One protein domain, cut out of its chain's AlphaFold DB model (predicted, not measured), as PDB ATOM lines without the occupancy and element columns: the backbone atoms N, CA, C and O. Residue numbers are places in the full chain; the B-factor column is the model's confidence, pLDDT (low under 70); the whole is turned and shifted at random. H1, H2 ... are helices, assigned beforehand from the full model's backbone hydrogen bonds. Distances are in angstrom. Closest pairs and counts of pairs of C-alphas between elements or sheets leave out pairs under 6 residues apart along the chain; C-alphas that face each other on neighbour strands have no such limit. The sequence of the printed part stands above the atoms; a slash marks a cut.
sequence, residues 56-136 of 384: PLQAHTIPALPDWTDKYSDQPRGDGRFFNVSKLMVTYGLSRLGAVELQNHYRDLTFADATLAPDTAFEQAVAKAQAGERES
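Overview. This is residues 56 to 136 of the 384 residues of the protein "FCP1 homology domain-containing protein" of Deltaproteobacteria bacterium CG2_30_63_29 (UniProt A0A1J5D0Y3). A helical hairpin, H3 folding back into H4, makes the core; H2 makes a corner with residues 96 to 100 of H3, and the short H1 packs on residues 118 to 122 of H4. Between H1 and H2 the backbone runs out in a long loop, residues 61 to 84, drawn together at its base where residues 61 to 62 pair with residues 82 to 83, and residues 66 to 71 of it stick out free. The printed part has 81 residues, with four named helices in the order H1, H2, H3, H4 and no named strand. The class is all helix, and 43 of the 81 printed residues are in named helices. The whole is compact, with a radius of gyration of the C-alphas of 12.5 A, and the C-alphas span 36 by 26 by 24 A along their three main axes.

Along the chain. The printed part begins with H1, residues 56 to 60, which has its first C-alpha, that of Pro 56, at (123.288, 136.906, 142.386). H1 measures 6.6 A from first to last C-alpha. Residues 61 to 84 hold no named element; their C-alphas lie 6 to 22 A from the mean of the C-alphas of the printed part. H2 follows at residues 85 to 92, Val 85 to Tyr 92, and is 10.5 A long from first to last C-alpha. H3, residues 96 to 112, is the longest helix, with 17 residues and 24.6 A from C-alpha 96 at (109.343, 126.883, 135.706) to C-alpha 112. H4, residues 118 to 130, is 18.2 A long and ends with C-alpha 130 at (119.503, 129.063, 129.596). Residues 131 to 136 come after it.

Arrangement. H1 touches H4, and it does so with residues 118 to 122 of H4 alone; the closest C-alphas are those of Leu 57 and Asp 119, 5.8 A apart. H1 and H2 are close but not clearly touching, with the closest C-alphas, those of His 60 and Lys 87, 6.5 A apart. H1 and H3 are apart. In the stretch between H1 and H2, residues 61 to 62 pair with residues 82 to 83, antiparallel. H2 touches H3, with residues 96 to 100 of H3 alone; the closest C-alphas are those of Val 85 and Ala 99, 5.6 A apart. The lines of H2 and H3 stand at 90 degrees, about perpendicular. H3 and H4 touch with 21 pairs of C-alphas within 8 A, the closest being those of His 105 and Ala 125, 5.1 A apart. They run opposite ways at a steep tilt of 42 degrees and form a helical hairpin; their centres are 8.2 A apart. H2 and H4 are close but not clearly touching: the closest C-alphas, those of Tyr 92 and Gln 130, are 7.5 A apart, and their lines stand at 79 degrees, about perpendicular. In H1, H2, H3 and H4 every O i to N i+4 pair of the backbone is within hydrogen-bond range.

Size, cuts and confidence. The two C-alphas farthest apart are those of Trp 68 and Ala 131, at 37.8 A; Trp 68 belongs to residues 66 to 71, which stand free. The C-alphas of Pro 56 and Ser 136, the first and last printed residues, are 24.6 A apart. The printed part has no cut. The link from H1 to H2, 24 residues, is long; the links from H2 to H3, 3 residues, and from H3 to H4, 5 residues, are tight. The mean pLDDT of the printed part is 88.6, and the model's confidence is low, under 70, at residues 68 to 78. The mean pLDDT of H4 is 97.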
ATOM      1  N   PRO A  56     124.361 137.538 143.149       91.81
ATOM      2  CA  PRO A  56     123.288 136.906 142.386       91.81
ATOM      3  C   PRO A  56     122.779 135.624 143.051       91.81
ATOM      4  O   PRO A  56     121.571 135.461 143.192       91.81
ATOM      5  N   LEU A  57     123.670 134.769 143.558       94.50
ATOM      6  CA  LEU A  57     123.293 133.570 144.303       94.50
ATOM      7  C   LEU A  57     122.446 133.906 145.543       94.50
ATOM      8  O   LEU A  57     121.367 133.342 145.741       94.50
ATOM      9  N   GLN A  58     122.894 134.854 146.369       93.19
ATOM     10  CA  GLN A  58     122.188 135.254 147.592       93.19
ATOM     11  C   GLN A  58     120.811 135.864 147.303       93.19
ATOM     12  O   GLN A  58     119.859 135.591 148.029       93.19
ATOM     13  N   ALA A  59     120.681 136.651 146.234       93.31
ATOM     14  CA  ALA A  59     119.426 137.308 145.864       93.31
ATOM     15  C   ALA A  59     118.302 136.321 145.484       93.31
ATOM     16  O   ALA A  59     117.116 136.659 145.592       93.31
ATOM     17  N   HIS A  60     118.669 135.107 145.058       95.19
ATOM     18  CA  HIS A  60     117.743 134.064 144.609       95.19
ATOM     19  C   HIS A  60     117.625 132.884 145.585       95.19
ATOM     20  O   HIS A  60     116.775 132.022 145.381       95.19
ATOM     21  N   THR A  61     118.434 132.840 146.646       94.00
ATOM     22  CA  THR A  61     118.420 131.762 147.646       94.00
ATOM     23  C   THR A  61     117.255 131.931 148.622       94.00
ATOM     24  O   THR A  61     117.079 133.003 149.202       94.00
ATOM     25  N   ILE A  62     116.480 130.863 148.832       91.25
ATOM     26  CA  ILE A  62     115.525 130.772 149.942       91.25
ATOM     27  C   ILE A  62     116.333 130.516 151.219       91.25
ATOM     28  O   ILE A  62     117.158 129.596 151.228       91.25
ATOM     29  N   PRO A  63     116.130 131.294 152.299       87.44
ATOM     30  CA  PRO A  63     116.809 131.046 153.565       87.44
ATOM     31  C   PRO A  63     116.592 129.611 154.053       87.44
ATOM     32  O   PRO A  63     115.473 129.099 153.983       87.44
ATOM     33  N   ALA A  64     117.652 128.986 154.573       82.62
ATOM     34  CA  ALA A  64     117.556 127.655 155.158       82.62
ATOM     35  C   ALA A  64     116.491 127.628 156.264       82.62
ATOM     36  O   ALA A  64     116.354 128.572 157.052       82.62
ATOM     37  N   LEU A  65     115.728 126.540 156.303       77.19
ATOM     38  CA  LEU A  65     114.803 126.289 157.397       77.19
ATOM     39  C   LEU A  65     115.610 125.997 158.673       77.19
ATOM     40  O   LEU A  65     116.715 125.471 158.580       77.19
ATOM     41  N   PRO A  66     115.094 126.327 159.871       77.38
ATOM     42  CA  PRO A  66     115.741 125.910 161.108       77.38
ATOM     43  C   PRO A  66     115.947 124.389 161.139       77.38
ATOM     44  O   PRO A  66     115.009 123.656 160.826       77.38
ATOM     45  N   ASP A  67     117.111 123.918 161.591       73.00
ATOM     46  CA  ASP A  67     117.485 122.490 161.577       73.00
ATOM     47  C   ASP A  67     116.410 121.580 162.199       73.00
ATOM     48  O   ASP A  67     116.076 120.529 161.667       73.00
ATOM     49  N   TRP A  68     115.762 122.026 163.283       69.62
ATOM     50  CA  TRP A  68     114.692 121.274 163.959       69.62
ATOM     51  C   TRP A  68     113.394 121.123 163.140       69.62
ATOM     52  O   TRP A  68     112.521 120.344 163.519       69.62
ATOM     53  N   THR A  69     113.246 121.871 162.044       64.12
ATOM     54  CA  THR A  69     112.149 121.739 161.066       64.12
ATOM     55  C   THR A  69     112.574 121.049 159.778       64.12
ATOM     56  O   THR A  69     111.717 120.529 159.060       64.12
ATOM     57  N   ASP A  70     113.871 121.043 159.473       63.53
ATOM     58  CA  ASP A  70     114.391 120.504 158.229       63.53
ATOM     59  C   ASP A  70     114.867 119.065 158.417       63.53
ATOM     60  O   ASP A  70     116.000 118.798 158.814       63.53
ATOM     61  N   LYS A  71     113.999 118.113 158.065       62.41
ATOM     62  CA  LYS A  71     114.331 116.680 158.067       62.41
ATOM     63  C   LYS A  71     115.454 116.293 157.087       62.41
ATOM     64  O   LYS A  71     115.842 115.130 157.067       62.41
ATOM     65  N   TYR A  72     115.929 117.226 156.257       58.06
ATOM     66  CA  TYR A  72     117.032 117.048 155.310       58.06
ATOM     67  C   TYR A  72     118.294 117.830 155.685       58.06
ATOM     68  O   TYR A  72     119.278 117.743 154.953       58.06
ATOM     69  N   SER A  73     118.302 118.537 156.822       56.88
ATOM     70  CA  SER A  73     119.470 119.301 157.292       56.88
ATOM     71  C   SER A  73     120.725 118.440 157.493       56.88
ATOM     72  O   SER A  73     121.838 118.938 157.351       56.88
ATOM     73  N   ASP A  74     120.550 117.138 157.733       57.34
ATOM     74  CA  ASP A  74     121.637 116.181 157.951       57.34
ATOM     75  C   ASP A  74     122.198 115.550 156.658       57.34
ATOM     76  O   ASP A  74     123.011 114.624 156.735       57.34
ATOM     77  N   GLN A  75     121.777 115.981 155.456       57.59
ATOM     78  CA  GLN A  75     122.296 115.381 154.221       57.59
ATOM     79  C   GLN A  75     123.784 115.736 154.006       57.59
ATOM     80  O   GLN A  75     124.136 116.904 153.858       57.59
ATOM     81  N   PRO A  76     124.692 114.740 153.974       48.78
ATOM     82  CA  PRO A  76     126.120 114.960 154.204       48.78
ATOM     83  C   PRO A  76     126.920 115.447 152.982       48.78
ATOM     84  O   PRO A  76     128.150 115.372 153.009       48.78
ATOM     85  N   ARG A  77     126.286 115.895 151.889       57.06
ATOM     86  CA  ARG A  77     127.008 116.247 150.653       57.06
ATOM     87  C   ARG A  77     126.500 117.538 150.012       57.06
ATOM     88  O   ARG A  77     125.340 117.627 149.640       57.06
ATOM     89  N   GLY A  78     127.431 118.484 149.861       63.03
ATOM     90  CA  GLY A  78     127.327 119.697 149.047       63.03
ATOM     91  C   GLY A  78     126.277 120.727 149.474       63.03
ATOM     92  O   GLY A  78     125.785 120.721 150.600       63.03
ATOM     93  N   ASP A  79     125.989 121.675 148.580       76.88
ATOM     94  CA  ASP A  79     125.108 122.809 148.856       76.88
ATOM     95  C   ASP A  79     123.658 122.522 148.434       76.88
ATOM     96  O   ASP A  79     123.231 122.820 147.321       76.88
ATOM     97  N   GLY A  80     122.882 121.945 149.355       78.06
ATOM     98  CA  GLY A  80     121.484 121.548 149.146       78.06
ATOM     99  C   GLY A  80     120.452 122.683 149.173       78.06
ATOM    100  O   GLY A  80     119.259 122.413 149.332       78.06
ATOM    101  N   ARG A  81     120.858 123.955 149.054       88.44
ATOM    102  CA  ARG A  81     119.929 125.094 149.155       88.44
ATOM    103  C   ARG A  81     118.794 125.035 148.130       88.44
ATOM    104  O   ARG A  81     118.890 124.389 147.084       88.44
ATOM    105  N   PHE A  82     117.716 125.750 148.433       92.56
ATOM    106  CA  PHE A  82     116.595 125.959 147.521       92.56
ATOM    107  C   PHE A  82     116.608 127.384 146.979       92.56
ATOM    108  O   PHE A  82     117.029 128.320 147.666       92.56
ATOM    109  N   PHE A  83     116.114 127.556 145.757       94.75
ATOM    110  CA  PHE A  83     115.986 128.866 145.124       94.75
ATOM    111  C   PHE A  83     114.531 129.313 145.021       94.75
ATOM    112  O   PHE A  83     113.614 128.502 144.910       94.75
ATOM    113  N   ASN A  84     114.319 130.629 145.025       94.75
ATOM    114  CA  ASN A  84     113.025 131.212 144.705       94.75
ATOM    115  C   ASN A  84     112.796 131.055 143.195       94.75
ATOM    116  O   ASN A  84     113.313 131.831 142.383       94.75
ATOM    117  N   VAL A  85     112.025 130.029 142.836       95.44
ATOM    118  CA  VAL A  85     111.782 129.615 141.449       95.44
ATOM    119  C   VAL A  85     111.174 130.763 140.646       95.44
ATOM    120  O   VAL A  85     111.606 131.038 139.530       95.44
ATOM    121  N   SER A  86     110.216 131.490 141.225       93.56
ATOM    122  CA  SER A  86     109.550 132.606 140.544       93.56
ATOM    123  C   SER A  86     110.516 133.752 140.214       93.56
ATOM    124  O   SER A  86     110.453 134.314 139.121       93.56
ATOM    125  N   LYS A  87     111.449 134.082 141.117       94.56
ATOM    126  CA  LYS A  87     112.497 135.081 140.852       94.56
ATOM    127  C   LYS A  87     113.454 134.608 139.766       94.56
ATOM    128  O   LYS A  87     113.768 135.396 138.884       94.56
ATOM    129  N   LEU A  88     113.884 133.343 139.791       96.44
ATOM    130  CA  LEU A  88     114.747 132.790 138.739       96.44
ATOM    131  C   LEU A  88     114.086 132.885 137.356       96.44
ATOM    132  O   LEU A  88     114.728 133.327 136.405       96.44
ATOM    133  N   MET A  89     112.797 132.536 137.260       96.25
ATOM    134  CA  MET A  89     112.021 132.655 136.018       96.25
ATOM    135  C   MET A  89     112.024 134.092 135.485       96.25
ATOM    136  O   MET A  89     112.301 134.312 134.309       96.25
ATOM    137  N   VAL A  90     111.752 135.075 136.349       95.25
ATOM    138  CA  VAL A  90     111.699 136.491 135.957       95.25
ATOM    139  C   VAL A  90     113.082 137.034 135.594       95.25
ATOM    140  O   VAL A  90     113.223 137.679 134.559       95.25
ATOM    141  N   THR A  91     114.100 136.781 136.420       96.94
ATOM    142  CA  THR A  91     115.449 137.337 136.234       96.94
ATOM    143  C   THR A  91     116.145 136.761 135.001       96.94
ATOM    144  O   THR A  91     116.788 137.506 134.266       96.94
ATOM    145  N   TYR A  92     116.021 135.451 134.764       97.56
ATOM    146  CA  TYR A  92     116.777 134.747 133.721       97.56
ATOM    147  C   TYR A  92     115.936 134.340 132.506       97.56
ATOM    148  O   TYR A  92     116.478 133.740 131.578       97.56
ATOM    149  N   GLY A  93     114.637 134.665 132.492       96.69
ATOM    150  CA  GLY A  93     113.724 134.323 131.397       96.69
ATOM    151  C   GLY A  93     113.451 132.822 131.274       96.69
ATOM    152  O   GLY A  93     113.203 132.331 130.176       96.69
ATOM    153  N   LEU A  94     113.540 132.083 132.382       97.00
ATOM    154  CA  LEU A  94     113.401 130.628 132.398       97.00
ATOM    155  C   LEU A  94     111.933 130.204 132.517       97.00
ATOM    156  O   LEU A  94     111.122 130.862 133.175       97.00
ATOM    157  N   SER A  95     111.602 129.044 131.944       95.56
ATOM    158  CA  SER A  95     110.376 128.329 132.308       95.56
ATOM    159  C   SER A  95     110.458 127.847 133.760       95.56
ATOM    160  O   SER A  95     111.530 127.830 134.367       95.56
ATOM    161  N   ARG A  96     109.330 127.412 134.336       95.88
ATOM    162  CA  ARG A  96     109.343 126.883 135.706       95.88
ATOM    163  C   ARG A  96     110.237 125.648 135.841       95.88
ATOM    164  O   ARG A  96     110.997 125.573 136.798       95.88
ATOM    165  N   LEU A  97     110.176 124.735 134.867       96.69
ATOM    166  CA  LEU A  97     111.086 123.592 134.792       96.69
ATOM    167  C   LEU A  97     112.541 124.058 134.679       96.69
ATOM    168  O   LEU A  97     113.358 123.635 135.479       96.69
ATOM    169  N   GLY A  98     112.849 124.994 133.774       97.25
ATOM    170  CA  GLY A  98     114.213 125.514 133.611       97.25
ATOM    171  C   GLY A  98     114.774 126.170 134.879       97.25
ATOM    172  O   GLY A  98     115.950 126.026 135.186       97.25
ATOM    173  N   ALA A  99     113.934 126.850 135.663       97.56
ATOM    174  CA  ALA A  99     114.336 127.415 136.950       97.56
ATOM    175  C   ALA A  99     114.632 126.344 138.019       97.56
ATOM    176  O   ALA A  99     115.483 126.566 138.877       97.56
ATOM    177  N   VAL A 100     113.962 125.188 137.972       97.25
ATOM    178  CA  VAL A 100     114.274 124.044 138.847       97.25
ATOM    179  C   VAL A 100     115.473 123.245 138.330       97.25
ATOM    180  O   VAL A 100     116.289 122.812 139.133       97.25
ATOM    181  N   GLU A 101     115.661 123.129 137.017       97.44
ATOM    182  CA  GLU A 101     116.871 122.541 136.420       97.44
ATOM    183  C   GLU A 101     118.116 123.374 136.758       97.44
ATOM    184  O   GLU A 101     119.154 122.819 137.089       97.44
ATOM    185  N   LEU A 102     118.009 124.708 136.827       97.69
ATOM    186  CA  LEU A 102     119.073 125.558 137.376       97.69
ATOM    187  C   LEU A 102     119.430 125.154 138.815       97.69
ATOM    188  O   LEU A 102     120.610 125.023 139.141       97.69
ATOM    189  N   GLN A 103     118.430 124.946 139.681       95.44
ATOM    190  CA  GLN A 103     118.660 124.456 141.046       95.44
ATOM    191  C   GLN A 103     119.383 123.108 141.038       95.44
ATOM    192  O   GLN A 103     120.304 122.910 141.830       95.44
ATOM    193  N   ASN A 104     118.975 122.210 140.147       94.19
ATOM    194  CA  ASN A 104     119.567 120.892 140.006       94.19
ATOM    195  C   ASN A 104     121.037 120.973 139.556       94.19
ATOM    196  O   ASN A 104     121.930 120.564 140.290       94.19
ATOM    197  N   HIS A 105     121.317 121.669 138.450       95.88
ATOM    198  CA  HIS A 105     122.676 121.894 137.956       95.88
ATOM    199  C   HIS A 105     123.592 122.547 138.996       95.88
ATOM    200  O   HIS A 105     124.779 122.232 139.063       95.88
ATOM    201  N   TYR A 106     123.066 123.475 139.802       95.25
ATOM    202  CA  TYR A 106     123.825 124.084 140.891       95.25
ATOM    203  C   TYR A 106     124.254 123.041 141.929       95.25
ATOM    204  O   TYR A 106     125.423 123.009 142.321       95.25
ATOM    205  N   ARG A 107     123.328 122.174 142.357       91.38
ATOM    206  CA  ARG A 107     123.619 121.097 143.312       91.38
ATOM    207  C   ARG A 107     124.670 120.162 142.744       91.38
ATOM    208  O   ARG A 107     125.715 120.015 143.368       91.38
ATOM    209  N   ASP A 108     124.475 119.681 141.525       91.06
ATOM    210  CA  ASP A 108     125.413 118.803 140.827       91.06
ATOM    211  C   ASP A 108     126.828 119.378 140.745       91.06
ATOM    212  O   ASP A 108     127.800 118.701 141.083       91.06
ATOM    213  N   LEU A 109     126.961 120.652 140.367       93.56
ATOM    214  CA  LEU A 109     128.258 121.327 140.299       93.56
ATOM    215  C   LEU A 109     128.942 121.394 141.672       93.56
ATOM    216  O   LEU A 109     130.135 121.108 141.779       93.56
ATOM    217  N   THR A 110     128.196 121.734 142.725       91.06
ATOM    218  CA  THR A 110     128.748 121.807 144.092       91.06
ATOM    219  C   THR A 110     128.987 120.435 144.727       91.06
ATOM    220  O   THR A 110     129.798 120.315 145.647       91.06
ATOM    221  N   PHE A 111     128.300 119.395 144.251       87.44
ATOM    222  CA  PHE A 111     128.463 118.014 144.702       87.44
ATOM    223  C   PHE A 111     129.688 117.378 144.048       87.44
ATOM    224  O   PHE A 111     130.457 116.689 144.721       87.44
ATOM    225  N   ALA A 112     129.887 117.635 142.753       90.06
ATOM    226  CA  ALA A 112     131.026 117.143 141.992       90.06
ATOM    227  C   ALA A 112     132.347 117.800 142.422       90.06
ATOM    228  O   ALA A 112     133.378 117.126 142.462       90.06
ATOM    229  N   ASP A 113     132.327 119.092 142.767       89.75
ATOM    230  CA  ASP A 113     133.503 119.829 143.231       89.75
ATOM    231  C   ASP A 113     133.164 120.769 144.397       89.75
ATOM    232  O   ASP A 113     132.759 121.919 144.219       89.75
ATOM    233  N   ALA A 114     133.420 120.298 145.620       86.44
ATOM    234  CA  ALA A 114     133.224 121.084 146.839       86.44
ATOM    235  C   ALA A 114     134.158 122.308 146.955       86.44
ATOM    236  O   ALA A 114     133.988 123.123 147.863       86.44
ATOM    237  N   THR A 115     135.171 122.436 146.088       89.75
ATOM    238  CA  THR A 115     136.081 123.592 146.053       89.75
ATOM    239  C   THR A 115     135.631 124.681 145.080       89.75
ATOM    240  O   THR A 115     136.161 125.795 145.130       89.75
ATOM    241  N   LEU A 116     134.638 124.395 144.232       92.75
ATOM    242  CA  LEU A 116     134.065 125.363 143.308       92.75
ATOM    243  C   LEU A 116     133.375 126.491 144.084       92.75
ATOM    244  O   LEU A 116     132.535 126.261 144.954       92.75
ATOM    245  N   ALA A 117     133.721 127.738 143.759       94.19
ATOM    246  CA  ALA A 117     133.110 128.895 144.398       94.19
ATOM    247  C   ALA A 117     131.586 128.913 144.129       94.19
ATOM    248  O   ALA A 117     131.190 128.826 142.964       94.19
ATOM    249  N   PRO A 118     130.728 129.084 145.156       93.00
ATOM    250  CA  PRO A 118     129.272 129.026 144.995       93.00
ATOM    251  C   PRO A 118     128.712 129.973 143.927       93.00
ATOM    252  O   PRO A 118     127.896 129.562 143.108       93.00
ATOM    253  N   ASP A 119     129.170 131.228 143.875       95.12
ATOM    254  CA  ASP A 119     128.708 132.171 142.846       95.12
ATOM    255  C   ASP A 119     129.093 131.700 141.429       95.12
ATOM    256  O   ASP A 119     128.295 131.810 140.503       95.12
ATOM    257  N   THR A 120     130.269 131.083 141.262       96.62
ATOM    258  CA  THR A 120     130.698 130.499 139.980       96.62
ATOM    259  C   THR A 120     129.870 129.267 139.607       96.62
ATOM    260  O   THR A 120     129.489 129.126 138.447       96.62
ATOM    261  N   ALA A 121     129.552 128.391 140.567       96.50
ATOM    262  CA  ALA A 121     128.649 127.261 140.338       96.50
ATOM    263  C   ALA A 121     127.259 127.745 139.895       96.50
ATOM    264  O   ALA A 121     126.669 127.196 138.968       96.50
ATOM    265  N   PHE A 122     126.758 128.819 140.508       97.50
ATOM    266  CA  PHE A 122     125.481 129.431 140.152       97.50
ATOM    267  C   PHE A 122     125.491 130.039 138.748       97.50
ATOM    268  O   PHE A 122     124.571 129.789 137.975       97.50
ATOM    269  N   GLU A 123     126.538 130.778 138.375       98.06
ATOM    270  CA  GLU A 123     126.695 131.313 137.015       98.06
ATOM    271  C   GLU A 123     126.741 130.201 135.955       98.06
ATOM    272  O   GLU A 123     126.099 130.312 134.908       98.06
ATOM    273  N   GLN A 124     127.444 129.099 136.234       98.19
ATOM    274  CA  GLN A 124     127.471 127.933 135.349       98.19
ATOM    275  C   GLN A 124     126.101 127.246 135.260       98.19
ATOM    276  O   GLN A 124     125.664 126.898 134.163       98.19
ATOM    277  N   ALA A 125     125.394 127.093 136.381       98.00
ATOM    278  CA  ALA A 125     124.046 126.529 136.412       98.00
ATOM    279  C   ALA A 125     123.037 127.386 135.628       98.00
ATOM    280  O   ALA A 125     122.216 126.845 134.887       98.00
ATOM    281  N   VAL A 126     123.132 128.719 135.730       98.50
ATOM    282  CA  VAL A 126     122.345 129.659 134.912       98.50
ATOM    283  C   VAL A 126     122.618 129.424 133.428       98.50
ATOM    284  O   VAL A 126     121.669 129.296 132.656       98.50
ATOM    285  N   ALA A 127     123.890 129.337 133.029       98.31
ATOM    286  CA  ALA A 127     124.263 129.137 131.630       98.31
ATOM    287  C   ALA A 127     123.695 127.825 131.060       98.31
ATOM    288  O   ALA A 127     123.128 127.837 129.968       98.31
ATOM    289  N   LYS A 128     123.773 126.722 131.817       98.25
ATOM    290  CA  LYS A 128     123.183 125.426 131.437       98.25
ATOM    291  C   LYS A 128     121.663 125.497 131.280       98.25
ATOM    292  O   LYS A 128     121.123 125.103 130.247       98.25
ATOM    293  N   ALA A 129     120.972 126.084 132.259       97.50
ATOM    294  CA  ALA A 129     119.518 126.226 132.216       97.50
ATOM    295  C   ALA A 129     119.051 127.116 131.050       97.50
ATOM    296  O   ALA A 129     118.058 126.810 130.388       97.50
ATOM    297  N   GLN A 130     119.778 128.199 130.751       97.56
ATOM    298  CA  GLN A 130     119.503 129.063 129.596       97.56
ATOM    299  C   GLN A 130     119.803 128.381 128.255       97.56
ATOM    300  O   GLN A 130     119.134 128.676 127.266       97.56
ATOM    301  N   ALA A 131     120.761 127.452 128.219       97.00
ATOM    302  CA  ALA A 131     121.003 126.587 127.067       97.00
ATOM    303  C   ALA A 131     119.916 125.509 126.885       97.00
ATOM    304  O   ALA A 131     119.900 124.823 125.864       97.00
ATOM    305  N   GLY A 132     118.989 125.378 127.842       95.06
ATOM    306  CA  GLY A 132     117.913 124.394 127.807       95.06
ATOM    307  C   GLY A 132     118.357 122.984 128.192       95.06
ATOM    308  O   GLY A 132     117.644 122.036 127.864       95.06
ATOM    309  N   GLU A 133     119.502 122.833 128.868       96.19
ATOM    310  CA  GLU A 133     119.910 121.557 129.460       96.19
ATOM    311  C   GLU A 133     118.878 121.121 130.513       96.19
ATOM    312  O   GLU A 133     118.369 121.940 131.280       96.19
ATOM    313  N   ARG A 134     118.506 119.837 130.487       94.19
ATOM    314  CA  ARG A 134     117.498 119.251 131.378       94.19
ATOM    315  C   ARG A 134     117.917 117.847 131.767       94.19
ATOM    316  O   ARG A 134     117.985 116.966 130.907       94.19
ATOM    317  N   GLU A 135     118.158 117.626 133.048       92.38
ATOM    318  CA  GLU A 135     118.463 116.294 133.573       92.38
ATOM    319  C   GLU A 135     117.201 115.451 133.733       92.38
ATOM    320  O   GLU A 135     117.259 114.226 133.635       92.38
ATOM    321  N   SER A 136     116.037 116.097 133.856       92.69
ATOM    322  CA  SER A 136     114.750 115.404 133.904       92.69
ATOM    323  C   SER A 136     114.403 114.622 132.633       92.69
ATOM    324  O   SER A 136     113.474 113.811 132.629       92.69
TER     325      SER A 136